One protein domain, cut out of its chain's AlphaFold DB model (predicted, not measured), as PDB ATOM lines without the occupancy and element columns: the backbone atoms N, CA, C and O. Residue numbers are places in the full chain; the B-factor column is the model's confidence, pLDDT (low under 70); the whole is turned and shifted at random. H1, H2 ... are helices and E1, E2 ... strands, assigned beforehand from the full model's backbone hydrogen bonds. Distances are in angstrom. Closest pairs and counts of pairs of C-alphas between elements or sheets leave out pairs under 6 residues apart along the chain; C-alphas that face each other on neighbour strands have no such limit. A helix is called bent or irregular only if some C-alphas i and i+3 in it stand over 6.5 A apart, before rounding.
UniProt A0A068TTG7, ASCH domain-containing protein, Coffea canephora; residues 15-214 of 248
ATOM      1  N   CYS A  15      21.567  25.951 -33.958       98.56
ATOM      2  CA  CYS A  15      22.268  25.698 -35.197       98.56
ATOM      3  C   CYS A  15      23.689  25.234 -34.902       98.56
ATOM      4  O   CYS A  15      24.332  25.712 -33.963       98.56
ATOM      5  N   LEU A  16      24.176  24.310 -35.722       98.62
ATOM      6  CA  LEU A  16      25.532  23.797 -35.686       98.62
ATOM      7  C   LEU A  16      26.200  24.032 -37.039       98.62
ATOM      8  O   LEU A  16      25.658  23.685 -38.088       98.62
ATOM      9  N   THR A  17      27.402  24.601 -37.000       98.62
ATOM     10  CA  THR A  17      28.262  24.693 -38.182       98.62
ATOM     11  C   THR A  17      29.035  23.385 -38.355       98.62
ATOM     12  O   THR A  17      29.682  22.899 -37.418       98.62
ATOM     13  N   MET A  18      28.990  22.817 -39.558       97.56
ATOM     14  CA  MET A  18      29.648  21.563 -39.926       97.56
ATOM     15  C   MET A  18      30.474  21.739 -41.198       97.56
ATOM     16  O   MET A  18      30.058  22.430 -42.126       97.56
ATOM     17  N   HIS A  19      31.641  21.100 -41.267       97.88
ATOM     18  CA  HIS A  19      32.417  21.071 -42.504       97.88
ATOM     19  C   HIS A  19      31.726  20.217 -43.569       97.88
ATOM     20  O   HIS A  19      31.003  19.265 -43.261       97.88
ATOM     21  N   GLN A  20      31.967  20.554 -44.832       98.12
ATOM     22  CA  GLN A  20      31.627  19.665 -45.932       98.12
ATOM     23  C   GLN A  20      32.671  18.544 -46.055       98.12
ATOM     24  O   GLN A  20      33.836  18.780 -45.724       98.12
ATOM     25  N   PRO A  21      32.277  17.338 -46.510       98.50
ATOM     26  CA  PRO A  21      30.950  16.965 -47.029       98.50
ATOM     27  C   PRO A  21      29.911  16.575 -45.956       98.50
ATOM     28  O   PRO A  21      28.738  16.383 -46.279       98.50
ATOM     29  N   TRP A  22      30.302  16.454 -44.679       98.62
ATOM     30  CA  TRP A  22      29.424  15.941 -43.614       98.62
ATOM     31  C   TRP A  22      28.124  16.730 -43.447       98.62
ATOM     32  O   TRP A  22      27.092  16.119 -43.177       98.62
ATOM     33  N   ALA A  23      28.153  18.055 -43.624       98.69
ATOM     34  CA  ALA A  23      26.960  18.896 -43.523       98.69
ATOM     35  C   ALA A  23      25.881  18.475 -44.539       98.69
ATOM     36  O   ALA A  23      24.742  18.201 -44.156       98.69
ATOM     37  N   SER A  24      26.240  18.361 -45.824       98.62
ATOM     38  CA  SER A  24      25.309  17.881 -46.849       98.62
ATOM     39  C   SER A  24      24.930  16.421 -46.629       98.62
ATOM     40  O   SER A  24      23.756  16.094 -46.737       98.62
ATOM     41  N   LEU A  25      25.876  15.544 -46.281       98.62
ATOM     42  CA  LEU A  25      25.572  14.126 -46.048       98.62
ATOM     43  C   LEU A  25      24.548  13.938 -44.918       98.62
ATOM     44  O   LEU A  25      23.686  13.067 -45.018       98.62
ATOM     45  N   LEU A  26      24.597  14.776 -43.878       98.56
ATOM     46  CA  LEU A  26      23.621  14.774 -42.786       98.56
ATOM     47  C   LEU A  26      22.246  15.263 -43.261       98.56
ATOM     48  O   LEU A  26      21.236  14.605 -43.025       98.56
ATOM     49  N   ILE A  27      22.195  16.380 -43.992       98.44
ATOM     50  CA  ILE A  27      20.934  16.935 -44.511       98.44
ATOM     51  C   ILE A  27      20.300  16.064 -45.598       98.44
ATOM     52  O   ILE A  27      19.081  16.053 -45.729       98.44
ATOM     53  N   TYR A  28      21.087  15.300 -46.349       97.75
ATOM     54  CA  TYR A  28      20.566  14.324 -47.307       97.75
ATOM     55  C   TYR A  28      20.160  12.993 -46.645       97.75
ATOM     56  O   TYR A  28      19.687  12.086 -47.325       97.75
ATOM     57  N   GLY A  29      20.317  12.869 -45.321       97.44
ATOM     58  CA  GLY A  29      19.976  11.666 -44.559       97.44
ATOM     59  C   GLY A  29      20.865  10.462 -44.852       97.44
ATOM     60  O   GLY A  29      20.463   9.330 -44.601       97.44
ATOM     61  N   ILE A  30      22.050  10.705 -45.409       98.19
ATOM     62  CA  ILE A  30      23.064   9.682 -45.664       98.19
ATOM     63  C   ILE A  30      23.840   9.421 -44.371       98.19
ATOM     64  O   ILE A  30      23.924   8.278 -43.923       98.19
ATOM     65  N   LYS A  31      24.336  10.499 -43.750       98.12
ATOM     66  CA  LYS A  31      24.911  10.505 -42.401       98.12
ATOM     67  C   LYS A  31      23.786  10.540 -41.375       98.12
ATOM     68  O   LYS A  31      22.887  11.367 -41.486       98.12
ATOM     69  N   ARG A  32      23.851   9.659 -40.377       98.06
ATOM     70  CA  ARG A  32      22.796   9.466 -39.361       98.06
ATOM     71  C   ARG A  32      23.268   9.828 -37.956       98.06
ATOM     72  O   ARG A  32      22.456  10.094 -37.076       98.06
ATOM     73  N   VAL A  33      24.583   9.874 -37.755       98.19
ATOM     74  CA  VAL A  33      25.203  10.198 -36.471       98.19
ATOM     75  C   VAL A  33      26.156  11.369 -36.643       98.19
ATOM     76  O   VAL A  33      27.066  11.308 -37.467       98.19
ATOM     77  N   GLU A  34      25.990  12.424 -35.850       97.69
ATOM     78  CA  GLU A  34      26.958  13.518 -35.761       97.69
ATOM     79  C   GLU A  34      27.964  13.258 -34.628       97.69
ATOM     80  O   GLU A  34      27.586  13.044 -33.480       97.69
ATOM     81  N   GLY A  35      29.258  13.244 -34.958       96.69
ATOM     82  CA  GLY A  35      30.332  12.904 -34.019       96.69
ATOM     83  C   GLY A  35      30.967  14.149 -33.406       96.69
ATOM     84  O   GLY A  35      31.381  15.054 -34.132       96.69
ATOM     85  N   ARG A  36      31.076  14.211 -32.074       96.00
ATOM     86  CA  ARG A  36      31.696  15.332 -31.344       96.00
ATOM     87  C   ARG A  36      32.508  14.847 -30.145       96.00
ATOM     88  O   ARG A  36      32.225  13.808 -29.565       96.00
ATOM     89  N   SER A  37      33.498  15.638 -29.732       95.06
ATOM     90  CA  SER A  37      34.265  15.413 -28.493       95.06
ATOM     91  C   SER A  37      33.509  15.833 -27.222       95.06
ATOM     92  O   SER A  37      34.053  15.796 -26.123       95.06
ATOM     93  N   TRP A  38      32.253  16.262 -27.359       95.69
ATOM     94  CA  TRP A  38      31.391  16.720 -26.272       95.69
ATOM     95  C   TRP A  38      29.944  16.252 -26.499       95.69
ATOM     96  O   TRP A  38      29.515  16.094 -27.650       95.69
ATOM     97  N   PRO A  39      29.176  16.030 -25.415       95.94
ATOM     98  CA  PRO A  39      27.802  15.554 -25.511       95.94
ATOM     99  C   PRO A  39      26.877  16.617 -26.108       95.94
ATOM    100  O   PRO A  39      27.109  17.816 -25.950       95.94
ATOM    101  N   ALA A  40      25.789  16.182 -26.747       95.12
ATOM    102  CA  ALA A  40      24.794  17.093 -27.304       95.12
ATOM    103  C   ALA A  40      24.123  17.934 -26.197       95.12
ATOM    104  O   ALA A  40      23.465  17.352 -25.325       95.12
ATOM    105  N   PRO A  41      24.223  19.279 -26.239       94.38
ATOM    106  CA  PRO A  41      23.644  20.179 -25.241       94.38
ATOM    107  C   PRO A  41      22.159  20.451 -25.508       94.38
ATOM    108  O   PRO A  41      21.509  21.144 -24.735       94.38
ATOM    109  N   ILE A  42      21.639  19.936 -26.625       94.06
ATOM    110  CA  ILE A  42      20.266  20.107 -27.088       94.06
ATOM    111  C   ILE A  42      19.639  18.757 -27.424       94.06
ATOM    112  O   ILE A  42      20.330  17.748 -27.600       94.06
ATOM    113  N   ARG A  43      18.314  18.764 -27.525       92.25
ATOM    114  CA  ARG A  43      17.485  17.727 -28.140       92.25
ATOM    115  C   ARG A  43      16.429  18.406 -29.009       92.25
ATOM    116  O   ARG A  43      16.135  19.585 -28.806       92.25
ATOM    117  N   GLY A  44      15.871  17.671 -29.962       95.06
ATOM    118  CA  GLY A  44      14.922  18.205 -30.936       95.06
ATOM    119  C   GLY A  44      15.618  18.842 -32.140       95.06
ATOM    120  O   GLY A  44      16.736  18.471 -32.498       95.06
ATOM    121  N   ARG A  45      14.938  19.786 -32.797       97.31
ATOM    122  CA  ARG A  45      15.395  20.380 -34.063       97.31
ATOM    123  C   ARG A  45      16.759  21.055 -33.913       97.31
ATOM    124  O   ARG A  45      16.907  21.962 -33.102       97.31
ATOM    125  N   LEU A  46      17.699  20.681 -34.774       98.56
ATOM    126  CA  LEU A  46      19.009  21.301 -34.939       98.56
ATOM    127  C   LEU A  46      19.187  21.741 -36.391       98.56
ATOM    128  O   LEU A  46      19.154  20.931 -37.316       98.56
ATOM    129  N   TRP A  47      19.400  23.035 -36.589       98.81
ATOM    130  CA  TRP A  47      19.733  23.613 -37.884       98.81
ATOM    131  C   TRP A  47      21.190  23.337 -38.256       98.81
ATOM    132  O   TRP A  47      22.069  23.356 -37.395       98.81
ATOM    133  N   ILE A  48      21.454  23.097 -39.539       98.88
ATOM    134  CA  ILE A  48      22.792  22.780 -40.041       98.88
ATOM    135  C   ILE A  48      23.254  23.873 -40.994       98.88
ATOM    136  O   ILE A  48      22.657  24.118 -42.049       98.88
ATOM    137  N   HIS A  49      24.356  24.508 -40.613       98.88
ATOM    138  CA  HIS A  49      25.106  25.436 -41.443       98.88
ATOM    139  C   HIS A  49      26.345  24.731 -42.000       98.88
ATOM    140  O   HIS A  49      27.098  24.098 -41.260       98.88
ATOM    141  N   ALA A  50      26.559  24.829 -43.308       98.69
ATOM    142  CA  ALA A  50      27.770  24.358 -43.955       98.69
ATOM    143  C   ALA A  50      28.880  25.408 -43.815       98.69
ATOM    144  O   ALA A  50      28.730  26.552 -44.248       98.69
ATOM    145  N   ALA A  51      30.007  25.006 -43.231       98.31
ATOM    146  CA  ALA A  51      31.169  25.856 -43.005       98.31
ATOM    147  C   ALA A  51      31.741  26.436 -44.313       98.31
ATOM    148  O   ALA A  51      31.428  25.988 -45.414       98.31
ATOM    149  N   SER A  52      32.612  27.436 -44.188       97.38
ATOM    150  CA  SER A  52      33.171  28.165 -45.334       97.38
ATOM    151  C   SER A  52      34.288  27.431 -46.078       97.38
ATOM    152  O   SER A  52      34.493  27.695 -47.262       97.38
ATOM    153  N   LYS A  53      35.023  26.522 -45.416       96.44
ATOM    154  CA  LYS A  53      36.112  25.773 -46.061       96.44
ATOM    155  C   LYS A  53      35.539  24.873 -47.159       96.44
ATOM    156  O   LYS A  53      34.706  24.010 -46.882       96.44
ATOM    157  N   ILE A  54      36.021  25.081 -48.382       95.62
ATOM    158  CA  ILE A  54      35.695  24.253 -49.544       95.62
ATOM    159  C   ILE A  54      36.251  22.841 -49.297       95.62
ATOM    160  O   ILE A  54      37.423  22.719 -48.929       95.62
ATOM    161  N   PRO A  55      35.430  21.785 -49.438       94.62
ATOM    162  CA  PRO A  55      35.896  20.414 -49.281       94.62
ATOM    163  C   PRO A  55      36.826  20.033 -50.436       94.62
ATOM    164  O   PRO A  55      36.537  20.310 -51.600       94.62
ATOM    165  N   GLU A  56      37.935  19.371 -50.123       96.19
ATOM    166  CA  GLU A  56      38.817  18.823 -51.150       96.19
ATOM    167  C   GLU A  56      38.111  17.669 -51.886       96.19
ATOM    168  O   GLU A  56      37.445  16.863 -51.228       96.19
ATOM    169  N   PRO A  57      38.283  17.511 -53.212       96.94
ATOM    170  CA  PRO A  57      37.658  16.415 -53.957       96.94
ATOM    171  C   PRO A  57      37.965  15.031 -53.374       96.94
ATOM    172  O   PRO A  57      37.073  14.199 -53.253       96.94
ATOM    173  N   ALA A  58      39.201  14.813 -52.910       96.75
ATOM    174  CA  ALA A  58      39.600  13.573 -52.247       96.75
ATOM    175  C   ALA A  58      38.850  13.336 -50.922       96.75
ATOM    176  O   ALA A  58      38.544  12.198 -50.579       96.75
ATOM    177  N   THR A  59      38.513  14.405 -50.191       97.62
ATOM    178  CA  THR A  59      37.703  14.318 -48.966       97.62
ATOM    179  C   THR A  59      36.262  13.938 -49.285       97.62
ATOM    180  O   THR A  59      35.680  13.127 -48.570       97.62
ATOM    181  N   ILE A  60      35.686  14.510 -50.351       98.12
ATOM    182  CA  ILE A  60      34.348  14.131 -50.824       98.12
ATOM    183  C   ILE A  60      34.347  12.650 -51.192       98.12
ATOM    184  O   ILE A  60      33.590  11.891 -50.596       98.12
ATOM    185  N   GLN A  61      35.258  12.236 -52.077       98.00
ATOM    186  CA  GLN A  61      35.362  10.855 -52.544       98.00
ATOM    187  C   GLN A  61      35.522   9.869 -51.381       98.00
ATOM    188  O   GLN A  61      34.746   8.928 -51.270       98.00
ATOM    189  N   ALA A  62      36.452  10.128 -50.454       98.12
ATOM    190  CA  ALA A  62      36.674   9.258 -49.300       98.12
ATOM    191  C   ALA A  62      35.419   9.096 -48.425       98.12
ATOM    192  O   ALA A  62      35.163   8.014 -47.898       98.12
ATOM    193  N   MET A  63      34.630  10.162 -48.260       98.31
ATOM    194  CA  MET A  63      33.389  10.096 -47.492       98.31
ATOM    195  C   MET A  63      32.253   9.423 -48.268       98.31
ATOM    196  O   MET A  63      31.472   8.697 -47.656       98.31
ATOM    197  N   GLU A  64      32.151   9.625 -49.581       98.31
ATOM    198  CA  GLU A  64      31.179   8.916 -50.422       98.31
ATOM    199  C   GLU A  64      31.473   7.412 -50.469       98.31
ATOM    200  O   GLU A  64      30.561   6.611 -50.272       98.31
ATOM    201  N   ASP A  65      32.739   7.018 -50.618       98.06
ATOM    202  CA  ASP A  65      33.169   5.617 -50.565       98.06
ATOM    203  C   ASP A  65      32.883   5.003 -49.195       98.06
ATOM    204  O   ASP A  65      32.302   3.922 -49.103       98.06
ATOM    205  N   PHE A  66      33.191   5.730 -48.116       98.19
ATOM    206  CA  PHE A  66      32.828   5.315 -46.763       98.19
ATOM    207  C   PHE A  66      31.335   5.047 -46.614       98.19
ATOM    208  O   PHE A  66      30.948   3.979 -46.141       98.19
ATOM    209  N   TYR A  67      30.486   5.981 -47.039       98.31
ATOM    210  CA  TYR A  67      29.048   5.770 -46.943       98.31
ATOM    211  C   TYR A  67      28.569   4.646 -47.868       98.31
ATOM    212  O   TYR A  67      27.719   3.861 -47.462       98.31
ATOM    213  N   ARG A  68      29.137   4.487 -49.063       97.88
ATOM    214  CA  ARG A  68      28.800   3.366 -49.950       97.88
ATOM    215  C   ARG A  68      29.086   2.017 -49.290       97.88
ATOM    216  O   ARG A  68      28.217   1.151 -49.296       97.88
ATOM    217  N   GLU A  69      30.248   1.869 -48.662       97.50
ATOM    218  CA  GLU A  69      30.658   0.630 -47.994       97.50
ATOM    219  C   GLU A  69      29.801   0.319 -46.759       97.50
ATOM    220  O   GLU A  69      29.311  -0.801 -46.618       97.50
ATOM    221  N   ILE A  70      29.538   1.294 -45.876       96.62
ATOM    222  CA  ILE A  70      28.725   1.008 -44.678       96.62
ATOM    223  C   ILE A  70      27.257   0.724 -45.022       96.62
ATOM    224  O   ILE A  70      26.601  -0.025 -44.304       96.62
ATOM    225  N   TYR A  71      26.723   1.301 -46.105       97.25
ATOM    226  CA  TYR A  71      25.389   0.951 -46.598       97.25
ATOM    227  C   TYR A  71      25.385  -0.423 -47.291       97.25
ATOM    228  O   TYR A  71      24.397  -1.148 -47.178       97.25
ATOM    229  N   ALA A  72      26.484  -0.835 -47.931       96.44
ATOM    230  CA  ALA A  72      26.608  -2.167 -48.523       96.44
ATOM    231  C   ALA A  72      26.606  -3.288 -47.467       96.44
ATOM    232  O   ALA A  72      26.011  -4.336 -47.713       96.44
ATOM    233  N   VAL A  73      27.166  -3.050 -46.270       95.06
ATOM    234  CA  VAL A  73      27.035  -3.958 -45.100       95.06
ATOM    235  C   VAL A  73      25.564  -4.242 -44.771       95.06
ATOM    236  O   VAL A  73      25.203  -5.339 -44.358       95.06
ATOM    237  N   ASP A  74      24.712  -3.251 -45.001       94.00
ATOM    238  CA  ASP A  74      23.271  -3.290 -44.786       94.00
ATOM    239  C   ASP A  74      22.481  -3.772 -46.028       94.00
ATOM    240  O   ASP A  74      21.248  -3.722 -46.031       94.00
ATOM    241  N   GLY A  75      23.164  -4.209 -47.093       95.19
ATOM    242  CA  GLY A  75      22.564  -4.666 -48.352       95.19
ATOM    243  C   GLY A  75      22.100  -3.547 -49.295       95.19
ATOM    244  O   GLY A  75      21.367  -3.817 -50.246       95.19
ATOM    245  N   ILE A  76      22.498  -2.294 -49.054       95.44
ATOM    246  CA  ILE A  76      22.084  -1.125 -49.843       95.44
ATOM    247  C   ILE A  76      23.246  -0.648 -50.712       95.44
ATOM    248  O   ILE A  76      24.248  -0.150 -50.210       95.44
ATOM    249  N   THR A  77      23.086  -0.749 -52.029       94.00
ATOM    250  CA  THR A  77      24.139  -0.406 -53.003       94.00
ATOM    251  C   THR A  77      23.805   0.812 -53.873       94.00
ATOM    252  O   THR A  77      24.716   1.526 -54.296       94.00
ATOM    253  N   ASP A  78      22.517   1.110 -54.089       92.69
ATOM    254  CA  ASP A  78      22.041   2.268 -54.869       92.69
ATOM    255  C   ASP A  78      21.877   3.522 -53.994       92.69
ATOM    256  O   ASP A  78      20.781   4.045 -53.777       92.69
ATOM    257  N   ILE A  79      22.991   3.991 -53.429       95.19
ATOM    258  CA  ILE A  79      23.042   5.272 -52.722       95.19
ATOM    259  C   ILE A  79      23.349   6.414 -53.698       95.19
ATOM    260  O   ILE A  79      24.323   6.372 -54.453       95.19
ATOM    261  N   LYS A  80      22.519   7.463 -53.647       95.81
ATOM    262  CA  LYS A  80      22.697   8.695 -54.426       95.81
ATOM    263  C   LYS A  80      23.262   9.797 -53.544       95.81
ATOM    264  O   LYS A  80      22.626  10.191 -52.567       95.81
ATOM    265  N   PHE A  81      24.435  10.295 -53.912       97.44
ATOM    266  CA  PHE A  81      25.102  11.388 -53.213       97.44
ATOM    267  C   PHE A  81      24.663  12.762 -53.744       97.44
ATOM    268  O   PHE A  81      24.167  12.855 -54.871       97.44
ATOM    269  N   PRO A  82      24.799  13.833 -52.940       95.88
ATOM    270  CA  PRO A  82      24.563  15.196 -53.402       95.88
ATOM    271  C   PRO A  82      25.505  15.572 -54.552       95.88
ATOM    272  O   PRO A  82      26.714  15.420 -54.435       95.88
ATOM    273  N   GLU A  83      24.970  16.166 -55.618       94.31
ATOM    274  CA  GLU A  83      25.786  16.681 -56.732       94.31
ATOM    275  C   GLU A  83      26.636  17.899 -56.326       94.31
ATOM    276  O   GLU A  83      27.657  18.207 -56.943       94.31
ATOM    277  N   HIS A  84      26.213  18.613 -55.277       95.19
ATOM    278  CA  HIS A  84      26.844  19.844 -54.816       95.19
ATOM    279  C   HIS A  84      26.946  19.908 -53.288       95.19
ATOM    280  O   HIS A  84      26.018  19.557 -52.553       95.19
ATOM    281  N   TYR A  85      28.063  20.466 -52.814       97.81
ATOM    282  CA  TYR A  85      28.382  20.656 -51.399       97.81
ATOM    283  C   TYR A  85      28.547  22.155 -51.095       97.81
ATOM    284  O   TYR A  85      29.673  22.654 -51.068       97.81
ATOM    285  N   PRO A  86      27.443  22.907 -50.907       97.50
ATOM    286  CA  PRO A  86      27.504  24.355 -50.712       97.50
ATOM    287  C   PRO A  86      28.257  24.718 -49.429       97.50
ATOM    288  O   PRO A  86      28.163  24.010 -48.428       97.50
ATOM    289  N   THR A  87      28.959  25.847 -49.438       98.31
ATOM    290  CA  THR A  87      29.672  26.396 -48.276       98.31
ATOM    291  C   THR A  87      29.045  27.713 -47.821       98.31
ATOM    292  O   THR A  87      28.293  28.349 -48.562       98.31
ATOM    293  N   SER A  88      29.338  28.120 -46.582       98.25
ATOM    294  CA  SER A  88      28.874  29.381 -45.973       98.25
ATOM    295  C   SER A  88      27.351  29.575 -45.994       98.25
ATOM    296  O   SER A  88      26.855  30.697 -46.126       98.25
ATOM    297  N   ARG A  89      26.587  28.484 -45.882       98.56
ATOM    298  CA  ARG A  89      25.127  28.504 -46.046       98.56
ATOM    299  C   ARG A  89      24.414  27.661 -45.003       98.56
ATOM    300  O   ARG A  89      24.850  26.561 -44.680       98.56
ATOM    301  N   LEU A  90      23.279  28.152 -44.520       98.81
ATOM    302  CA  LEU A  90      22.281  27.337 -43.836       98.81
ATOM    303  C   LEU A  90      21.612  26.436 -44.875       98.81
ATOM    304  O   LEU A  90      21.094  26.941 -45.871       98.81
ATOM    305  N   ILE A  91      21.637  25.121 -44.661       98.75
ATOM    306  CA  ILE A  91      21.245  24.139 -45.690       98.75
ATOM    307  C   ILE A  91      20.036  23.283 -45.304       98.75
ATOM    308  O   ILE A  91      19.420  22.674 -46.176       98.75
ATOM    309  N   GLY A  92      19.661  23.242 -44.027       98.69
ATOM    310  CA  GLY A  92      18.555  22.413 -43.557       98.69
ATOM    311  C   GLY A  92      18.570  22.220 -42.051       98.69
ATOM    312  O   GLY A  92      19.247  22.949 -41.322       98.69
ATOM    313  N   CYS A  93      17.845  21.213 -41.586       98.69
ATOM    314  CA  CYS A  93      17.852  20.785 -40.196       98.69
ATOM    315  C   CYS A  93      17.648  19.273 -40.065       98.69
ATOM    316  O   CYS A  93      17.135  18.618 -40.969       98.69
ATOM    317  N   VAL A  94      18.013  18.753 -38.899       98.38
ATOM    318  CA  VAL A  94      17.715  17.395 -38.428       98.38
ATOM    319  C   VAL A  94      17.057  17.470 -37.053       98.38
ATOM    320  O   VAL A  94      17.007  18.536 -36.438       98.38
ATOM    321  N   GLU A  95      16.580  16.345 -36.546       97.31
ATOM    322  CA  GLU A  95      16.155  16.183 -35.161       97.31
ATOM    323  C   GLU A  95      17.202  15.390 -34.374       97.31
ATOM    324  O   GLU A  95      17.495  14.246 -34.706       97.31
ATOM    325  N   VAL A  96      17.768  15.983 -33.320       97.44
ATOM    326  CA  VAL A  96      18.661  15.283 -32.389       97.44
ATOM    327  C   VAL A  96      17.812  14.568 -31.343       97.44
ATOM    328  O   VAL A  96      17.309  15.194 -30.406       97.44
ATOM    329  N   VAL A  97      17.668  13.255 -31.495       96.19
ATOM    330  CA  VAL A  97      16.813  12.419 -30.633       96.19
ATOM    331  C   VAL A  97      17.556  11.858 -29.421       96.19
ATOM    332  O   VAL A  97      16.951  11.498 -28.418       96.19
ATOM    333  N   GLY A  98      18.886  11.836 -29.461       95.81
ATOM    334  CA  GLY A  98      19.691  11.245 -28.402       95.81
ATOM    335  C   GLY A  98      21.170  11.570 -28.523       95.81
ATOM    336  O   GLY A  98      21.634  12.121 -29.521       95.81
ATOM    337  N   CYS A  99      21.916  11.224 -27.482       96.81
ATOM    338  CA  CYS A  99      23.370  11.252 -27.492       96.81
ATOM    339  C   CYS A  99      23.877  10.069 -26.679       96.81
ATOM    340  O   CYS A  99      23.532   9.957 -25.506       96.81
ATOM    341  N   ILE A 100      24.715   9.239 -27.282       97.00
ATOM    342  CA  ILE A 100      25.360   8.089 -26.635       97.00
ATOM    343  C   ILE A 100      26.869   8.146 -26.876       97.00
ATOM    344  O   ILE A 100      27.337   8.988 -27.653       97.00
ATOM    345  N   THR A 101      27.644   7.307 -26.197       97.06
ATOM    346  CA  THR A 101      29.079   7.204 -26.481       97.06
ATOM    347  C   THR A 101      29.340   6.402 -27.753       97.06
ATOM    348  O   THR A 101      28.486   5.656 -28.241       97.06
ATOM    349  N   ARG A 102      30.554   6.536 -28.291       95.75
ATOM    350  CA  ARG A 102      31.056   5.676 -29.365       95.75
ATOM    351  C   ARG A 102      30.901   4.199 -29.023       95.75
ATOM    352  O   ARG A 102      30.422   3.435 -29.850       95.75
ATOM    353  N   GLU A 103      31.331   3.804 -27.826       94.94
ATOM    354  CA  GLU A 103      31.321   2.416 -27.358       94.94
ATOM    355  C   GLU A 103      29.901   1.863 -27.299       94.94
ATOM    356  O   GLU A 103      29.679   0.717 -27.671       94.94
ATOM    357  N   GLU A 104      28.941   2.680 -26.874       95.75
ATOM    358  CA  GLU A 104      27.533   2.303 -26.894       95.75
ATOM    359  C   GLU A 104      27.048   2.090 -28.332       95.75
ATOM    360  O   GLU A 104      26.475   1.047 -28.622       95.75
ATOM    361  N   LEU A 105      27.333   3.023 -29.249       95.81
ATOM    362  CA  LEU A 105      26.873   2.934 -30.639       95.81
ATOM    363  C   LEU A 105      27.447   1.718 -31.382       95.81
ATOM    364  O   LEU A 105      26.710   1.042 -32.093       95.81
ATOM    365  N   VAL A 106      28.747   1.434 -31.238       94.69
ATOM    366  CA  VAL A 106      29.405   0.331 -31.968       94.69
ATOM    367  C   VAL A 106      28.970  -1.055 -31.491       94.69
ATOM    368  O   VAL A 106      29.184  -2.024 -32.210       94.69
ATOM    369  N   ASN A 107      28.391  -1.157 -30.292       92.94
ATOM    370  CA  ASN A 107      27.885  -2.413 -29.736       92.94
ATOM    371  C   ASN A 107      26.352  -2.495 -29.777       92.94
ATOM    372  O   ASN A 107      25.782  -3.449 -29.258       92.94
ATOM    373  N   TRP A 108      25.672  -1.507 -30.365       93.81
ATOM    374  CA  TRP A 108      24.217  -1.432 -30.343       93.81
ATOM    375  C   TRP A 108      23.589  -2.352 -31.403       93.81
ATOM    376  O   TRP A 108      23.397  -1.958 -32.551       93.81
ATOM    377  N   GLU A 109      23.285  -3.596 -31.030       91.25
ATOM    378  CA  GLU A 109      22.804  -4.636 -31.954       91.25
ATOM    379  C   GLU A 109      21.450  -4.296 -32.609       91.25
ATOM    380  O   GLU A 109      21.178  -4.714 -33.734       91.25
ATOM    381  N   GLU A 110      20.616  -3.498 -31.943       92.06
ATOM    382  CA  GLU A 110      19.289  -3.108 -32.425       92.06
ATOM    383  C   GLU A 110      19.321  -2.054 -33.545       92.06
ATOM    384  O   GLU A 110      18.296  -1.829 -34.198       92.06
ATOM    385  N   VAL A 111      20.467  -1.404 -33.795       94.56
ATOM    386  CA  VAL A 111      20.632  -0.488 -34.937       94.56
ATOM    387  C   VAL A 111      21.365  -1.178 -36.091       94.56
ATOM    388  O   VAL A 111      22.179  -2.073 -35.860       94.56
ATOM    389  N   PRO A 112      21.128  -0.763 -37.351       95.19
ATOM    390  CA  PRO A 112      21.808  -1.352 -38.501       95.19
ATOM    391  C   PRO A 112      23.337  -1.344 -38.387       95.19
ATOM    392  O   PRO A 112      23.917  -0.374 -37.893       95.19
ATOM    393  N   GLY A 113      23.998  -2.369 -38.929       95.00
ATOM    394  CA  GLY A 113      25.459  -2.490 -38.882       95.00
ATOM    395  C   GLY A 113      26.162  -1.292 -39.524       95.00
ATOM    396  O   GLY A 113      27.149  -0.782 -38.993       95.00
ATOM    397  N   GLY A 114      25.593  -0.748 -40.604       95.69
ATOM    398  CA  GLY A 114      26.094   0.479 -41.221       95.69
ATOM    399  C   GLY A 114      26.039   1.708 -40.302       95.69
ATOM    400  O   GLY A 114      26.891   2.584 -40.410       95.69
ATOM    401  N   VAL A 115      25.065   1.784 -39.386       97.00
ATOM    402  CA  VAL A 115      24.939   2.876 -38.399       97.00
ATOM    403  C   VAL A 115      25.982   2.737 -37.291       97.00
ATOM    404  O   VAL A 115      26.597   3.732 -36.913       97.00
ATOM    405  N   GLN A 116      26.237   1.513 -36.817       96.50
ATOM    406  CA  GLN A 116      27.274   1.230 -35.812       96.50
ATOM    407  C   GLN A 116      28.653   1.738 -36.280       96.50
ATOM    408  O   GLN A 116      29.413   2.323 -35.507       96.50
ATOM    409  N   LEU A 117      28.953   1.594 -37.577       96.56
ATOM    410  CA  LEU A 117      30.217   2.016 -38.199       96.56
ATOM    411  C   LEU A 117      30.391   3.543 -38.326       96.56
ATOM    412  O   LEU A 117      31.506   4.010 -38.583       96.56
ATOM    413  N   GLU A 118      29.338   4.341 -38.112       96.69
ATOM    414  CA  GLU A 118      29.449   5.807 -38.039       96.69
ATOM    415  C   GLU A 118      30.071   6.296 -36.719       96.69
ATOM    416  O   GLU A 118      30.522   7.443 -36.644       96.69
ATOM    417  N   GLY A 119      30.146   5.434 -35.698       93.69
ATOM    418  CA  GLY A 119      30.744   5.723 -34.393       93.69
ATOM    419  C   GLY A 119      32.261   5.898 -34.450       93.69
ATOM    420  O   GLY A 119      33.021   4.989 -34.119       93.69
ATOM    421  N   GLN A 120      32.721   7.083 -34.850       89.81
ATOM    422  CA  GLN A 120      34.151   7.407 -34.981       89.81
ATOM    423  C   GLN A 120      34.647   8.467 -33.984       89.81
ATOM    424  O   GLN A 120      35.839   8.768 -33.956       89.81
ATOM    425  N   THR A 121      33.765   9.028 -33.156       93.38
ATOM    426  CA  THR A 121      34.083  10.084 -32.177       93.38
ATOM    427  C   THR A 121      33.389   9.798 -30.850       93.38
ATOM    428  O   THR A 121      32.345   9.155 -30.848       93.38
ATOM    429  N   ASP A 122      33.963  10.278 -29.744       95.12
ATOM    430  CA  ASP A 122      33.566   9.971 -28.363       95.12
ATOM    431  C   ASP A 122      32.061  10.085 -28.097       95.12
ATOM    432  O   ASP A 122      31.481   9.179 -27.500       95.12
ATOM    433  N   PHE A 123      31.418  11.162 -28.564       97.38
ATOM    434  CA  PHE A 123      29.977  11.362 -28.440       97.38
ATOM    435  C   PHE A 123      29.299  11.323 -29.803       97.38
ATOM    436  O   PHE A 123      29.659  12.055 -30.729       97.38
ATOM    437  N   CYS A 124      28.271  10.487 -29.886       97.88
ATOM    438  CA  CYS A 124      27.474  10.226 -31.071       97.88
ATOM    439  C   CYS A 124      26.089  10.850 -30.891       97.88
ATOM    440  O   CYS A 124      25.271  10.365 -30.107       97.88
ATOM    441  N   TRP A 125      25.839  11.951 -31.593       97.88
ATOM    442  CA  TRP A 125      24.551  12.632 -31.616       97.88
ATOM    443  C   TRP A 125      23.670  11.946 -32.650       97.88
ATOM    444  O   TRP A 125      24.020  11.878 -33.828       97.88
ATOM    445  N   LEU A 126      22.542  11.416 -32.200       97.88
ATOM    446  CA  LEU A 126      21.656  10.595 -33.012       97.88
ATOM    447  C   LEU A 126      20.676  11.509 -33.743       97.88
ATOM    448  O   LEU A 126      19.902  12.218 -33.092       97.88
ATOM    449  N   CYS A 127      20.744  11.518 -35.072       97.69
ATOM    450  CA  CYS A 127      20.016  12.459 -35.912       97.69
ATOM    451  C   CYS A 127      18.950  11.742 -36.747       97.69
ATOM    452  O   CYS A 127      19.242  10.798 -37.479       97.69
ATOM    453  N   GLU A 128      17.722  12.243 -36.688       96.50
ATOM    454  CA  GLU A 128      16.580  11.765 -37.466       96.50
ATOM    455  C   GLU A 128      15.943  12.903 -38.274       96.50
ATOM    456  O   GLU A 128      16.340  14.065 -38.174       96.50
ATOM    457  N   GLN A 129      14.940  12.559 -39.086       96.50
ATOM    458  CA  GLN A 129      14.075  13.504 -39.805       96.50
ATOM    459  C   GLN A 129      14.827  14.638 -40.536       96.50
ATOM    460  O   GLN A 129      14.548  15.817 -40.304       96.50
ATOM    461  N   PRO A 130      15.783  14.317 -41.427       98.00
ATOM    462  CA  PRO A 130      16.485  15.342 -42.179       98.00
ATOM    463  C   PRO A 130      15.525  16.089 -43.113       98.00
ATOM    464  O   PRO A 130      14.746  15.498 -43.867       98.00
ATOM    465  N   GLN A 131      15.604  17.415 -43.070       98.25
ATOM    466  CA  GLN A 131      14.862  18.321 -43.936       98.25
ATOM    467  C   GLN A 131      15.852  19.290 -44.578       98.25
ATOM    468  O   GLN A 131      16.651  19.923 -43.884       98.25
ATOM    469  N   LYS A 132      15.791  19.431 -45.901       98.06
ATOM    470  CA  LYS A 132      16.660  20.348 -46.647       98.06
ATOM    471  C   LYS A 132      15.936  21.646 -46.958       98.06
ATOM    472  O   LYS A 132      14.731  21.641 -47.204       98.06
ATOM    473  N   LEU A 133      16.670  22.749 -47.004       98.19
ATOM    474  CA  LEU A 133      16.152  23.988 -47.569       98.19
ATOM    475  C   LEU A 133      16.116  23.880 -49.092       98.19
ATOM    476  O   LEU A 133      17.097  23.471 -49.712       98.19
ATOM    477  N   ILE A 134      14.993  24.277 -49.691       95.44
ATOM    478  CA  ILE A 134      14.867  24.385 -51.154       95.44
ATOM    479  C   ILE A 134      15.882  25.405 -51.685       95.44
ATOM    480  O   ILE A 134      16.544  25.161 -52.689       95.44
ATOM    481  N   VAL A 135      16.041  26.522 -50.969       96.38
ATOM    482  CA  VAL A 135      17.046  27.549 -51.245       96.38
ATOM    483  C   VAL A 135      17.902  27.737 -49.988       96.38
ATOM    484  O   VAL A 135      17.393  28.256 -48.996       96.38
ATOM    485  N   PRO A 136      19.181  27.320 -49.992       97.38
ATOM    486  CA  PRO A 136      20.085  27.535 -48.864       97.38
ATOM    487  C   PRO A 136      20.371  29.018 -48.615       97.38
ATOM    488  O   PRO A 136      20.625  29.768 -49.562       97.38
ATOM    489  N   PHE A 137      20.391  29.438 -47.349       97.75
ATOM    490  CA  PHE A 137      20.572  30.848 -46.990       97.75
ATOM    491  C   PHE A 137      22.038  31.156 -46.754       97.75
ATOM    492  O   PHE A 137      22.690  30.501 -45.944       97.75
ATOM    493  N   GLU A 138      22.555  32.171 -47.431       97.75
ATOM    494  CA  GLU A 138      23.905  32.658 -47.183       97.75
ATOM    495  C   GLU A 138      23.964  33.384 -45.843       97.75
ATOM    496  O   GLU A 138      23.217  34.330 -45.598       97.75
ATOM    497  N   MET A 139      24.825  32.899 -44.952       97.06
ATOM    498  CA  MET A 139      25.018  33.496 -43.636       97.06
ATOM    499  C   MET A 139      26.337  33.042 -43.019       97.06
ATOM    500  O   MET A 139      26.907  32.012 -43.386       97.06
ATOM    501  N   ARG A 140      26.814  33.795 -42.028       96.44
ATOM    502  CA  ARG A 140      27.991  33.420 -41.247       96.44
ATOM    503  C   ARG A 140      27.658  32.280 -40.282       96.44
ATOM    504  O   ARG A 140      26.660  32.341 -39.572       96.44
ATOM    505  N   GLY A 141      28.533  31.277 -40.233       96.94
ATOM    506  CA  GLY A 141      28.510  30.237 -39.207       96.94
ATOM    507  C   GLY A 141      29.318  30.634 -37.971       96.94
ATOM    508  O   GLY A 141      30.250  31.439 -38.053       96.94
ATOM    509  N   PHE A 142      28.986  30.034 -36.830       96.75
ATOM    510  CA  PHE A 142      29.681  30.246 -35.558       96.75
ATOM    511  C   PHE A 142      30.198  28.927 -34.976       96.75
ATOM    512  O   PHE A 142      29.790  27.842 -35.402       96.75
ATOM    513  N   GLN A 143      31.133  29.031 -34.027       93.62
ATOM    514  CA  GLN A 143      31.667  27.891 -33.282       93.62
ATOM    515  C   GLN A 143      30.670  27.417 -32.216       93.62
ATOM    516  O   GLN A 143      29.979  28.225 -31.599       93.62
ATOM    517  N   GLY A 144      30.640  26.103 -31.971       94.94
ATOM    518  CA  GLY A 144      29.693  25.481 -31.044       94.94
ATOM    519  C   GLY A 144      28.249  25.497 -31.559       94.94
ATOM    520  O   GLY A 144      27.998  25.762 -32.735       94.94
ATOM    521  N   VAL A 145      27.299  25.186 -30.672       97.31
ATOM    522  CA  VAL A 145      25.869  25.394 -30.952       97.31
ATOM    523  C   VAL A 145      25.523  26.848 -30.649       97.31
ATOM    524  O   VAL A 145      25.837  27.345 -29.567       97.31
ATOM    525  N   TYR A 146      24.841  27.512 -31.578       97.56
ATOM    526  CA  TYR A 146      24.379  28.897 -31.456       97.56
ATOM    527  C   TYR A 146      22.910  29.007 -31.860       97.56
ATOM    528  O   TYR A 146      22.376  28.118 -32.511       97.56
ATOM    529  N   ASN A 147      22.233  30.088 -31.477       97.56
ATOM    530  CA  ASN A 147      20.863  30.335 -31.925       97.56
ATOM    531  C   ASN A 147      20.863  31.074 -33.265       97.56
ATOM    532  O   ASN A 147      21.567  32.071 -33.416       97.56
ATOM    533  N   LEU A 148      20.030  30.627 -34.207       97.69
ATOM    534  CA  LEU A 148      19.702  31.423 -35.387       97.69
ATOM    535  C   LEU A 148      18.968  32.703 -34.988       97.69
ATOM    536  O   LEU A 148      18.133  32.708 -34.076       97.69
ATOM    537  N   GLU A 149      19.221  33.772 -35.738       96.31
ATOM    538  CA  GLU A 149      18.404  34.977 -35.679       96.31
ATOM    539  C   GLU A 149      16.949  34.655 -36.037       96.31
ATOM    540  O   GLU A 149      16.674  33.883 -36.956       96.31
ATOM    541  N   HIS A 150      16.005  35.285 -35.334       95.38
ATOM    542  CA  HIS A 150      14.576  34.994 -35.474       95.38
ATOM    543  C   HIS A 150      14.086  35.081 -36.927       95.38
ATOM    544  O   HIS A 150      13.420  34.171 -37.408       95.38
ATOM    545  N   LYS A 151      14.476  36.140 -37.647       96.50
ATOM    546  CA  LYS A 151      14.076  36.360 -39.046       96.50
ATOM    547  C   LYS A 151      14.612  35.276 -39.985       96.50
ATOM    548  O   LYS A 151      13.889  34.820 -40.865       96.50
ATOM    549  N   ILE A 152      15.861  34.852 -39.778       96.62
ATOM    550  CA  ILE A 152      16.493  33.774 -40.550       96.62
ATOM    551  C   ILE A 152      15.763  32.460 -40.294       96.62
ATOM    552  O   ILE A 152      15.390  31.777 -41.243       96.62
ATOM    553  N   HIS A 153      15.505  32.140 -39.026       97.31
ATOM    554  CA  HIS A 153      14.759  30.948 -38.639       97.31
ATOM    555  C   HIS A 153      13.358  30.909 -39.267       97.31
ATOM    556  O   HIS A 153      13.006  29.914 -39.896       97.31
ATOM    557  N   GLU A 154      12.566  31.978 -39.132       97.25
ATOM    558  CA  GLU A 154      11.202  32.024 -39.672       97.25
ATOM    559  C   GLU A 154      11.172  31.846 -41.190       97.25
ATOM    560  O   GLU A 154      10.335  31.110 -41.713       97.25
ATOM    561  N   ALA A 155      12.087  32.504 -41.903       97.12
ATOM    562  CA  ALA A 155      12.198  32.360 -43.346       97.12
ATOM    563  C   ALA A 155      12.656  30.944 -43.736       97.12
ATOM    564  O   ALA A 155      12.085  30.349 -44.649       97.12
ATOM    565  N   ALA A 156      13.633  30.378 -43.023       97.56
ATOM    566  CA  ALA A 156      14.156  29.043 -43.296       97.56
ATOM    567  C   ALA A 156      13.088  27.969 -43.049       97.56
ATOM    568  O   ALA A 156      12.908  27.081 -43.876       97.56
ATOM    569  N   ALA A 157      12.315  28.082 -41.965       97.00
ATOM    570  CA  ALA A 157      11.250  27.140 -41.627       97.00
ATOM    571  C   ALA A 157      10.205  27.002 -42.747       97.00
ATOM    572  O   ALA A 157       9.725  25.900 -43.006       97.00
ATOM    573  N   ARG A 158       9.901  28.095 -43.461       97.06
ATOM    574  CA  ARG A 158       8.979  28.098 -44.612       97.06
ATOM    575  C   ARG A 158       9.558  27.432 -45.863       97.06
ATOM    576  O   ARG A 158       8.798  27.046 -46.743       97.06
ATOM    577  N   GLY A 159      10.883  27.324 -45.957       96.75
ATOM    578  CA  GLY A 159      11.600  26.766 -47.106       96.75
ATOM    579  C   GLY A 159      12.036  25.309 -46.939       96.75
ATOM    580  O   GLY A 159      12.805  24.819 -47.769       96.75
ATOM    581  N   LEU A 160      11.613  24.631 -45.868       97.56
ATOM    582  CA  LEU A 160      11.981  23.243 -45.603       97.56
ATOM    583  C   LEU A 160      11.213  22.273 -46.502       97.56
ATOM    584  O   LEU A 160       9.993  22.337 -46.628       97.56
ATOM    585  N   SER A 161      11.944  21.314 -47.057       96.88
ATOM    586  CA  SER A 161      11.414  20.175 -47.794       96.88
ATOM    587  C   SER A 161      11.886  18.874 -47.141       96.88
ATOM    588  O   SER A 161      13.070  18.759 -46.801       96.88
ATOM    589  N   PRO A 162      11.010  17.861 -47.013       94.25
ATOM    590  CA  PRO A 162      11.429  16.508 -46.668       94.25
ATOM    591  C   PRO A 162      12.473  15.974 -47.651       94.25
ATOM    592  O   PRO A 162      12.503  16.360 -48.826       94.25
ATOM    593  N   VAL A 163      13.311  15.062 -47.167       93.25
ATOM    594  CA  VAL A 163      14.325  14.373 -47.966       93.25
ATOM    595  C   VAL A 163      13.976  12.896 -48.074       93.25
ATOM    596  O   VAL A 163      13.612  12.255 -47.089       93.25
ATOM    597  N   ARG A 164      14.110  12.335 -49.280       91.69
ATOM    598  CA  ARG A 164      14.053  10.887 -49.481       91.69
ATOM    599  C   ARG A 164      15.380  10.285 -49.026       91.69
ATOM    600  O   ARG A 164      16.375  10.391 -49.734       91.69
ATOM    601  N   VAL A 165      15.375   9.679 -47.847       92.69
ATOM    602  CA  VAL A 165      16.569   9.063 -47.257       92.69
ATOM    603  C   VAL A 165      16.808   7.655 -47.827       92.69
ATOM    604  O   VAL A 165      15.827   6.960 -48.107       92.69
ATOM    605  N   PRO A 166      18.069   7.201 -47.991       91.06
ATOM    606  CA  PRO A 166      18.363   5.862 -48.519       91.06
ATOM    607  C   PRO A 166      17.825   4.736 -47.626       91.06
ATOM    608  O   PRO A 166      17.252   3.767 -48.117       91.06
ATOM    609  N   ARG A 167      17.964   4.890 -46.303       90.19
ATOM    610  CA  ARG A 167      17.388   3.996 -45.292       90.19
ATOM    611  C   ARG A 167      16.907   4.826 -44.102       90.19
ATOM    612  O   ARG A 167      17.749   5.336 -43.366       90.19
ATOM    613  N   PRO A 168      15.588   4.981 -43.891       89.00
ATOM    614  CA  PRO A 168      15.081   5.607 -42.678       89.00
ATOM    615  C   PRO A 168      15.558   4.830 -41.449       89.00
ATOM    616  O   PRO A 168      15.434   3.607 -41.402       89.00
ATOM    617  N   VAL A 169      16.103   5.540 -40.465       89.75
ATOM    618  CA  VAL A 169      16.492   4.969 -39.173       89.75
ATOM    619  C   VAL A 169      15.659   5.634 -38.093       89.75
ATOM    620  O   VAL A 169      15.527   6.858 -38.074       89.75
ATOM    621  N   LYS A 170      15.093   4.803 -37.220       93.94
ATOM    622  CA  LYS A 170      14.483   5.220 -35.963       93.94
ATOM    623  C   LYS A 170      15.311   4.608 -34.841       93.94
ATOM    624  O   LYS A 170      15.410   3.385 -34.773       93.94
ATOM    625  N   PHE A 171      15.937   5.435 -34.015       94.62
ATOM    626  CA  PHE A 171      16.764   4.950 -32.917       94.62
ATOM    627  C   PHE A 171      15.865   4.392 -31.804       94.62
ATOM    628  O   PHE A 171      14.953   5.097 -31.354       94.62
ATOM    629  N   PRO A 172      16.075   3.138 -31.363       91.69
ATOM    630  CA  PRO A 172      15.250   2.553 -30.318       91.69
ATOM    631  C   PRO A 172      15.497   3.265 -28.984       91.69
ATOM    632  O   PRO A 172      16.631   3.548 -28.609       91.69
ATOM    633  N   LEU A 173      14.427   3.584 -28.261       88.06
ATOM    634  CA  LEU A 173      14.523   4.249 -26.963       88.06
ATOM    635  C   LEU A 173      14.572   3.209 -25.835       88.06
ATOM    636  O   LEU A 173      13.690   2.350 -25.790       88.06
ATOM    637  N   PRO A 174      15.527   3.314 -24.891       85.94
ATOM    638  CA  PRO A 174      15.523   2.515 -23.666       85.94
ATOM    639  C   PRO A 174      14.236   2.641 -22.838       85.94
ATOM    640  O   PRO A 174      13.748   1.642 -22.317       85.94
ATOM    641  N   ASP A 175      13.673   3.850 -22.724       85.94
ATOM    642  CA  ASP A 175      12.351   4.074 -22.130       85.94
ATOM    643  C   ASP A 175      11.440   4.729 -23.177       85.94
ATOM    644  O   ASP A 175      11.590   5.918 -23.455       85.94
ATOM    645  N   PRO A 176      10.458   4.004 -23.742       84.00
ATOM    646  CA  PRO A 176       9.525   4.565 -24.719       84.00
ATOM    647  C   PRO A 176       8.707   5.763 -24.208       84.00
ATOM    648  O   PRO A 176       8.119   6.485 -25.012       84.00
ATOM    649  N   ARG A 177       8.630   5.968 -22.887       87.75
ATOM    650  CA  ARG A 177       7.910   7.089 -22.259       87.75
ATOM    651  C   ARG A 177       8.782   8.333 -22.110       87.75
ATOM    652  O   ARG A 177       8.238   9.421 -21.940       87.75
ATOM    653  N   ASP A 178      10.105   8.180 -22.166       86.00
ATOM    654  CA  ASP A 178      11.059   9.286 -22.197       86.00
ATOM    655  C   ASP A 178      11.681   9.364 -23.602       86.00
ATOM    656  O   ASP A 178      12.654   8.663 -23.888       86.00
ATOM    657  N   PRO A 179      11.176  10.244 -24.490       81.00
ATOM    658  CA  PRO A 179      11.729  10.410 -25.834       81.00
ATOM    659  C   PRO A 179      13.205  10.842 -25.850       81.00
ATOM    660  O   PRO A 179      13.830  10.835 -26.907       81.00
ATOM    661  N   PHE A 180      13.776  11.202 -24.695       83.50
ATOM    662  CA  PHE A 180      15.166  11.613 -24.527       83.50
ATOM    663  C   PHE A 180      15.965  10.654 -23.636       83.50
ATOM    664  O   PHE A 180      17.003  11.045 -23.086       83.50
ATOM    665  N   SER A 181      15.528   9.396 -23.514       87.38
ATOM    666  CA  SER A 181      16.180   8.378 -22.682       87.38
ATOM    667  C   SER A 181      17.584   7.988 -23.169       87.38
ATOM    668  O   SER A 181      18.359   7.413 -22.408       87.38
ATOM    669  N   LEU A 182      17.943   8.327 -24.413       90.62
ATOM    670  CA  LEU A 182      19.266   8.105 -25.002       90.62
ATOM    671  C   LEU A 182      20.268   9.170 -24.529       90.62
ATOM    672  O   LEU A 182      20.424  10.251 -25.122       90.62
ATOM    673  N   LYS A 183      20.933   8.850 -23.418       92.44
ATOM    674  CA  LYS A 183      21.990   9.643 -22.771       92.44
ATOM    675  C   LYS A 183      23.281   8.814 -22.711       92.44
ATOM    676  O   LYS A 183      23.186   7.586 -22.695       92.44
ATOM    677  N   PRO A 184      24.473   9.431 -22.634       92.62
ATOM    678  CA  PRO A 184      25.710   8.669 -22.489       92.62
ATOM    679  C   PRO A 184      25.645   7.753 -21.260       92.62
ATOM    680  O   PRO A 184      25.341   8.219 -20.161       92.62
ATOM    681  N   GLY A 185      25.892   6.462 -21.458       89.44
ATOM    682  CA  GLY A 185      25.788   5.421 -20.432       89.44
ATOM    683  C   GLY A 185      24.421   4.725 -20.336       89.44
ATOM    684  O   GLY A 185      24.278   3.786 -19.552       89.44
ATOM    685  N   SER A 186      23.412   5.162 -21.097       87.75
ATOM    686  CA  SER A 186      22.053   4.594 -21.060       87.75
ATOM    687  C   SER A 186      21.945   3.169 -21.610       87.75
ATOM    688  O   SER A 186      20.997   2.474 -21.251       87.75
ATOM    689  N   LEU A 187      22.901   2.713 -22.428       86.75
ATOM    690  CA  LEU A 187      22.897   1.376 -23.036       86.75
ATOM    691  C   LEU A 187      23.810   0.375 -22.305       86.75
ATOM    692  O   LEU A 187      23.810  -0.813 -22.617       86.75
ATOM    693  N   VAL A 188      24.561   0.819 -21.289       77.00
ATOM    694  CA  VAL A 188      25.590   0.016 -20.594       77.00
ATOM    695  C   VAL A 188      25.034  -1.262 -19.949       77.00
ATOM    696  O   VAL A 188      25.728  -2.275 -19.885       77.00
ATOM    697  N   SER A 189      23.787  -1.248 -19.475       66.38
ATOM    698  CA  SER A 189      23.144  -2.420 -18.868       66.38
ATOM    699  C   SER A 189      22.739  -3.496 -19.880       66.38
ATOM    700  O   SER A 189      22.608  -4.656 -19.480       66.38
ATOM    701  N   THR A 190      22.575  -3.139 -21.157       62.19
ATOM    702  CA  THR A 190      22.177  -4.049 -22.242       62.19
ATOM    703  C   THR A 190      23.340  -4.937 -22.689       62.19
ATOM    704  O   THR A 190      23.130  -6.087 -23.054       62.19
ATOM    705  N   PHE A 191      24.588  -4.477 -22.553       65.44
ATOM    706  CA  PHE A 191      25.785  -5.198 -23.018       65.44
ATOM    707  C   PHE A 191      26.266  -6.325 -22.085       65.44
ATOM    708  O   PHE A 191      27.442  -6.702 -22.106       65.44
ATOM    709  N   LYS A 192      25.392  -6.880 -21.232       50.28
ATOM    710  CA  LYS A 192      25.738  -8.018 -20.365       50.28
ATOM    711  C   LYS A 192      25.837  -9.308 -21.186       50.28
ATOM    712  O   LYS A 192      24.940 -10.138 -21.165       50.28
ATOM    713  N   GLY A 193      26.984  -9.486 -21.834       50.72
ATOM    714  CA  GLY A 193      27.438 -10.767 -22.366       50.72
ATOM    715  C   GLY A 193      27.046 -11.051 -23.813       50.72
ATOM    716  O   GLY A 193      26.247 -11.937 -24.072       50.72
ATOM    717  N   SER A 194      27.713 -10.406 -24.763       41.94
ATOM    718  CA  SER A 194      28.028 -11.010 -26.061       41.94
ATOM    719  C   SER A 194      29.302 -10.337 -26.577       41.94
ATOM    720  O   SER A 194      29.530  -9.144 -26.376       41.94
ATOM    721  N   GLY A 195      30.231 -11.134 -27.105       48.38
ATOM    722  CA  GLY A 195      31.470 -10.617 -27.678       48.38
ATOM    723  C   GLY A 195      31.180  -9.754 -28.903       48.38
ATOM    724  O   GLY A 195      30.164  -9.958 -29.559       48.38
ATOM    725  N   MET A 196      32.096  -8.827 -29.210       43.56
ATOM    726  CA  MET A 196      32.046  -7.962 -30.395       43.56
ATOM    727  C   MET A 196      31.404  -8.671 -31.598       43.56
ATOM    728  O   MET A 196      31.913  -9.733 -31.989       43.56
ATOM    729  N   PRO A 197      30.383  -8.082 -32.246       45.34
ATOM    730  CA  PRO A 197      29.928  -8.573 -33.530       45.34
ATOM    731  C   PRO A 197      31.118  -8.503 -34.487       45.34
ATOM    732  O   PRO A 197      31.604  -7.429 -34.852       45.34
ATOM    733  N   LYS A 198      31.646  -9.670 -34.863       51.59
ATOM    734  CA  LYS A 198      32.633  -9.786 -35.931       51.59
ATOM    735  C   LYS A 198      31.891  -9.590 -37.244       51.59
ATOM    736  O   LYS A 198      31.586 -10.551 -37.939       51.59
ATOM    737  N   VAL A 199      31.603  -8.339 -37.592       57.47
ATOM    738  CA  VAL A 199      31.480  -8.002 -39.009       57.47
ATOM    739  C   VAL A 199      32.841  -8.353 -39.603       57.47
ATOM    740  O   VAL A 199      33.838  -7.718 -39.253       57.47
ATOM    741  N   GLU A 200      32.915  -9.414 -40.408       63.69
ATOM    742  CA  GLU A 200      34.104  -9.697 -41.210       63.69
ATOM    743  C   GLU A 200      34.295  -8.509 -42.148       63.69
ATOM    744  O   GLU A 200      33.559  -8.311 -43.113       63.69
ATOM    745  N   LYS A 201      35.226  -7.631 -41.778       75.25
ATOM    746  CA  LYS A 201      35.478  -6.407 -42.526       75.25
ATOM    747  C   LYS A 201      36.228  -6.797 -43.783       75.25
ATOM    748  O   LYS A 201      37.364  -7.257 -43.700       75.25
ATOM    749  N   SER A 202      35.596  -6.583 -44.930       89.56
ATOM    750  CA  SER A 202      36.290  -6.658 -46.209       89.56
ATOM    751  C   SER A 202      37.473  -5.681 -46.224       89.56
ATOM    752  O   SER A 202      37.510  -4.687 -45.483       89.56
ATOM    753  N   GLU A 203      38.453  -5.947 -47.084       92.50
ATOM    754  CA  GLU A 203      39.569  -5.020 -47.302       92.50
ATOM    755  C   GLU A 203      39.058  -3.644 -47.759       92.50
ATOM    756  O   GLU A 203      39.521  -2.623 -47.250       92.50
ATOM    757  N   SER A 204      38.030  -3.622 -48.620       93.88
ATOM    758  CA  SER A 204      37.375  -2.392 -49.093       93.88
ATOM    759  C   SER A 204      36.783  -1.581 -47.938       93.88
ATOM    760  O   SER A 204      37.114  -0.406 -47.765       93.88
ATOM    761  N   LEU A 205      36.000  -2.220 -47.060       94.69
ATOM    762  CA  LEU A 205      35.396  -1.556 -45.903       94.69
ATOM    763  C   LEU A 205      36.461  -1.010 -44.944       94.69
ATOM    764  O   LEU A 205      36.315   0.074 -44.375       94.69
ATOM    765  N   THR A 206      37.553  -1.751 -44.763       95.06
ATOM    766  CA  THR A 206      38.672  -1.325 -43.919       95.06
ATOM    767  C   THR A 206      39.379  -0.099 -44.501       95.06
ATOM    768  O   THR A 206      39.640   0.860 -43.767       95.06
ATOM    769  N   ALA A 207      39.637  -0.090 -45.812       95.75
ATOM    770  CA  ALA A 207      40.225   1.047 -46.517       95.75
ATOM    771  C   ALA A 207      39.313   2.283 -46.450       95.75
ATOM    772  O   ALA A 207      39.774   3.376 -46.120       95.75
ATOM    773  N   ALA A 208      38.008   2.103 -46.658       96.19
ATOM    774  CA  ALA A 208      37.005   3.156 -46.554       96.19
ATOM    775  C   ALA A 208      36.922   3.770 -45.143       96.19
ATOM    776  O   ALA A 208      36.910   4.993 -44.988       96.19
ATOM    777  N   LEU A 209      36.946   2.942 -44.091       94.56
ATOM    778  CA  LEU A 209      37.022   3.407 -42.699       94.56
ATOM    779  C   LEU A 209      38.296   4.221 -42.432       94.56
ATOM    780  O   LEU A 209      38.246   5.236 -41.732       94.56
ATOM    781  N   ALA A 210      39.439   3.791 -42.970       94.94
ATOM    782  CA  ALA A 210      40.697   4.522 -42.848       94.94
ATOM    783  C   ALA A 210      40.645   5.871 -43.588       94.94
ATOM    784  O   ALA A 210      41.039   6.893 -43.020       94.94
ATOM    785  N   GLY A 211      40.090   5.892 -44.804       95.75
ATOM    786  CA  GLY A 211      39.883   7.103 -45.601       95.75
ATOM    787  C   GLY A 211      39.000   8.130 -44.890       95.75
ATOM    788  O   GLY A 211      39.386   9.293 -44.772       95.75
ATOM    789  N   ALA A 212      37.871   7.697 -44.320       94.81
ATOM    790  CA  ALA A 212      36.980   8.566 -43.547       94.81
ATOM    791  C   ALA A 212      37.666   9.177 -42.314       94.81
ATOM    792  O   ALA A 212      37.511  10.368 -42.032       94.81
ATOM    793  N   ARG A 213      38.472   8.388 -41.592       94.00
ATOM    794  CA  ARG A 213      39.235   8.876 -40.432       94.00
ATOM    795  C   ARG A 213      40.281   9.906 -40.838       94.00
ATOM    796  O   ARG A 213      40.366  10.962 -40.213       94.00
ATOM    797  N   ALA A 214      41.043   9.634 -41.897       94.19
ATOM    798  CA  ALA A 214      42.015  10.582 -42.433       94.19
ATOM    799  C   ALA A 214      41.329  11.898 -42.830       94.19
ATOM    800  O   ALA A 214      41.746  12.971 -42.381       94.19
TER     801      ALA A 214
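This is residues 15 to 214 of the 248 residues of the protein "ASCH domain-containing protein" of Coffea canephora (UniProt A0A068TTG7). A strongly twisted sheet of seven strands, with its two long strands E4 and E5 sharply bent, wraps partly round the short helix H1, like a barrel left open on one side; H5 covers the opposite face across E4. Beyond H1, the helices H2 and H6 make a pair off the sheet, H4 packs on the last residues of H2, and the long stretch of residues 163 to 202 runs from E7 round to H6. The printed part has 200 residues, with six named helices and seven named strands in the order E1 H1 E2 E3 H2 E4 H3 H4 E5 E6 H5 E7 H6. The sheet is branched at E5 and mixed, with E1 and E3 parallel and the other neighbour pairs antiparallel; the class is mixed, helices and strands. The whole is compact, with a radius of gyration of the C-alphas of 16.6 A and spans of 52 by 41 by 28 A.

E1 is residues 15 to 18 and begins with C-alpha 15 at (22.268, 25.698, -35.197). H1 follows at residues 22 to 27, then E2 at residues 33 to 36 and E3 at residues 44 to 50, which is 19.3 A long. H2, residues 57 to 73, is the longest helix, 24.6 A from C-alpha 57 at (37.658, 16.415, -53.957) to C-alpha 73. E4, residues 89 to 101, measures 29.2 A and bends by 79 degrees at residue 97. H3 is residues 102 to 106 and H4 residues 113 to 116. E5, residues 123 to 138, measures 29.0 A and bends by 108 degrees at residue 134. E6 is residues 145 to 147, H5 residues 150 to 158 with 12.7 A, and E7 residues 160 to 162. H6, residues 203 to 214, is 16.5 A long and ends with C-alpha 214 at (42.015, 10.582, -42.433).

E1 has E3 on one side, parallel, with N 16 and O 47 at 2.9 A, and E6 on the other side, antiparallel, with N 15 and O 146 at 2.7 A. E3 and E4 are antiparallel, with N 46 and O 94 at 2.8 A. E4 and E5 are antiparallel at 172 degrees, with N 95 and O 128 at 2.8 A. The pairing of E5 is staggered: on the side away from E4, E2 lies beside residues 123 to 127, with N 125 and O 34 at 2.8 A, and E7 beside residues 131 to 133, with N 161 and O 132 at 2.8 A. H1 is on the sheet, and the C-alphas of Ile 27 and Pro 130 in E5, the closest, are 5.3 A apart. H3 is on the same face, over E5 at a height over the sheet of 9.5 A. H5 is on the opposite face, over E4 at a height of 8.6 A, and runs across the strands at 89 degrees to E4 on the local plane. H1 and H2 are near each other. H2 and H6 touch, the closest C-alphas being those of Phe 66 and Ala 208 at 4.7 A, with a steep tilt of 44 degrees, opposite ways. H2 touches H4 with residues 70 to 73 alone, Ile 70 and Gly 114 having the closest C-alphas at 4.4 A. H3 and H4 only just touch, with 3 pairs of C-alphas within 8 A; the closest are those of Val 106 and Gln 116, 4.5 A apart. H5 and H6 are apart. Each O i to N i+4 pair is within hydrogen-bond range in H1, H2, H3 and H6, and 4 of 5 are in H5; H4 is too short for such a pair.

The C-alphas farthest apart are those of Lys 151 and Gly 193, at 51.7 A. The printed part has no cut. The long links are H2 to E4, with 15 residues, and E7 to H6, with 40. The mean pLDDT of the printed part is 92.8; residues 189 to 200, within the link from E7 to H6, are under 70.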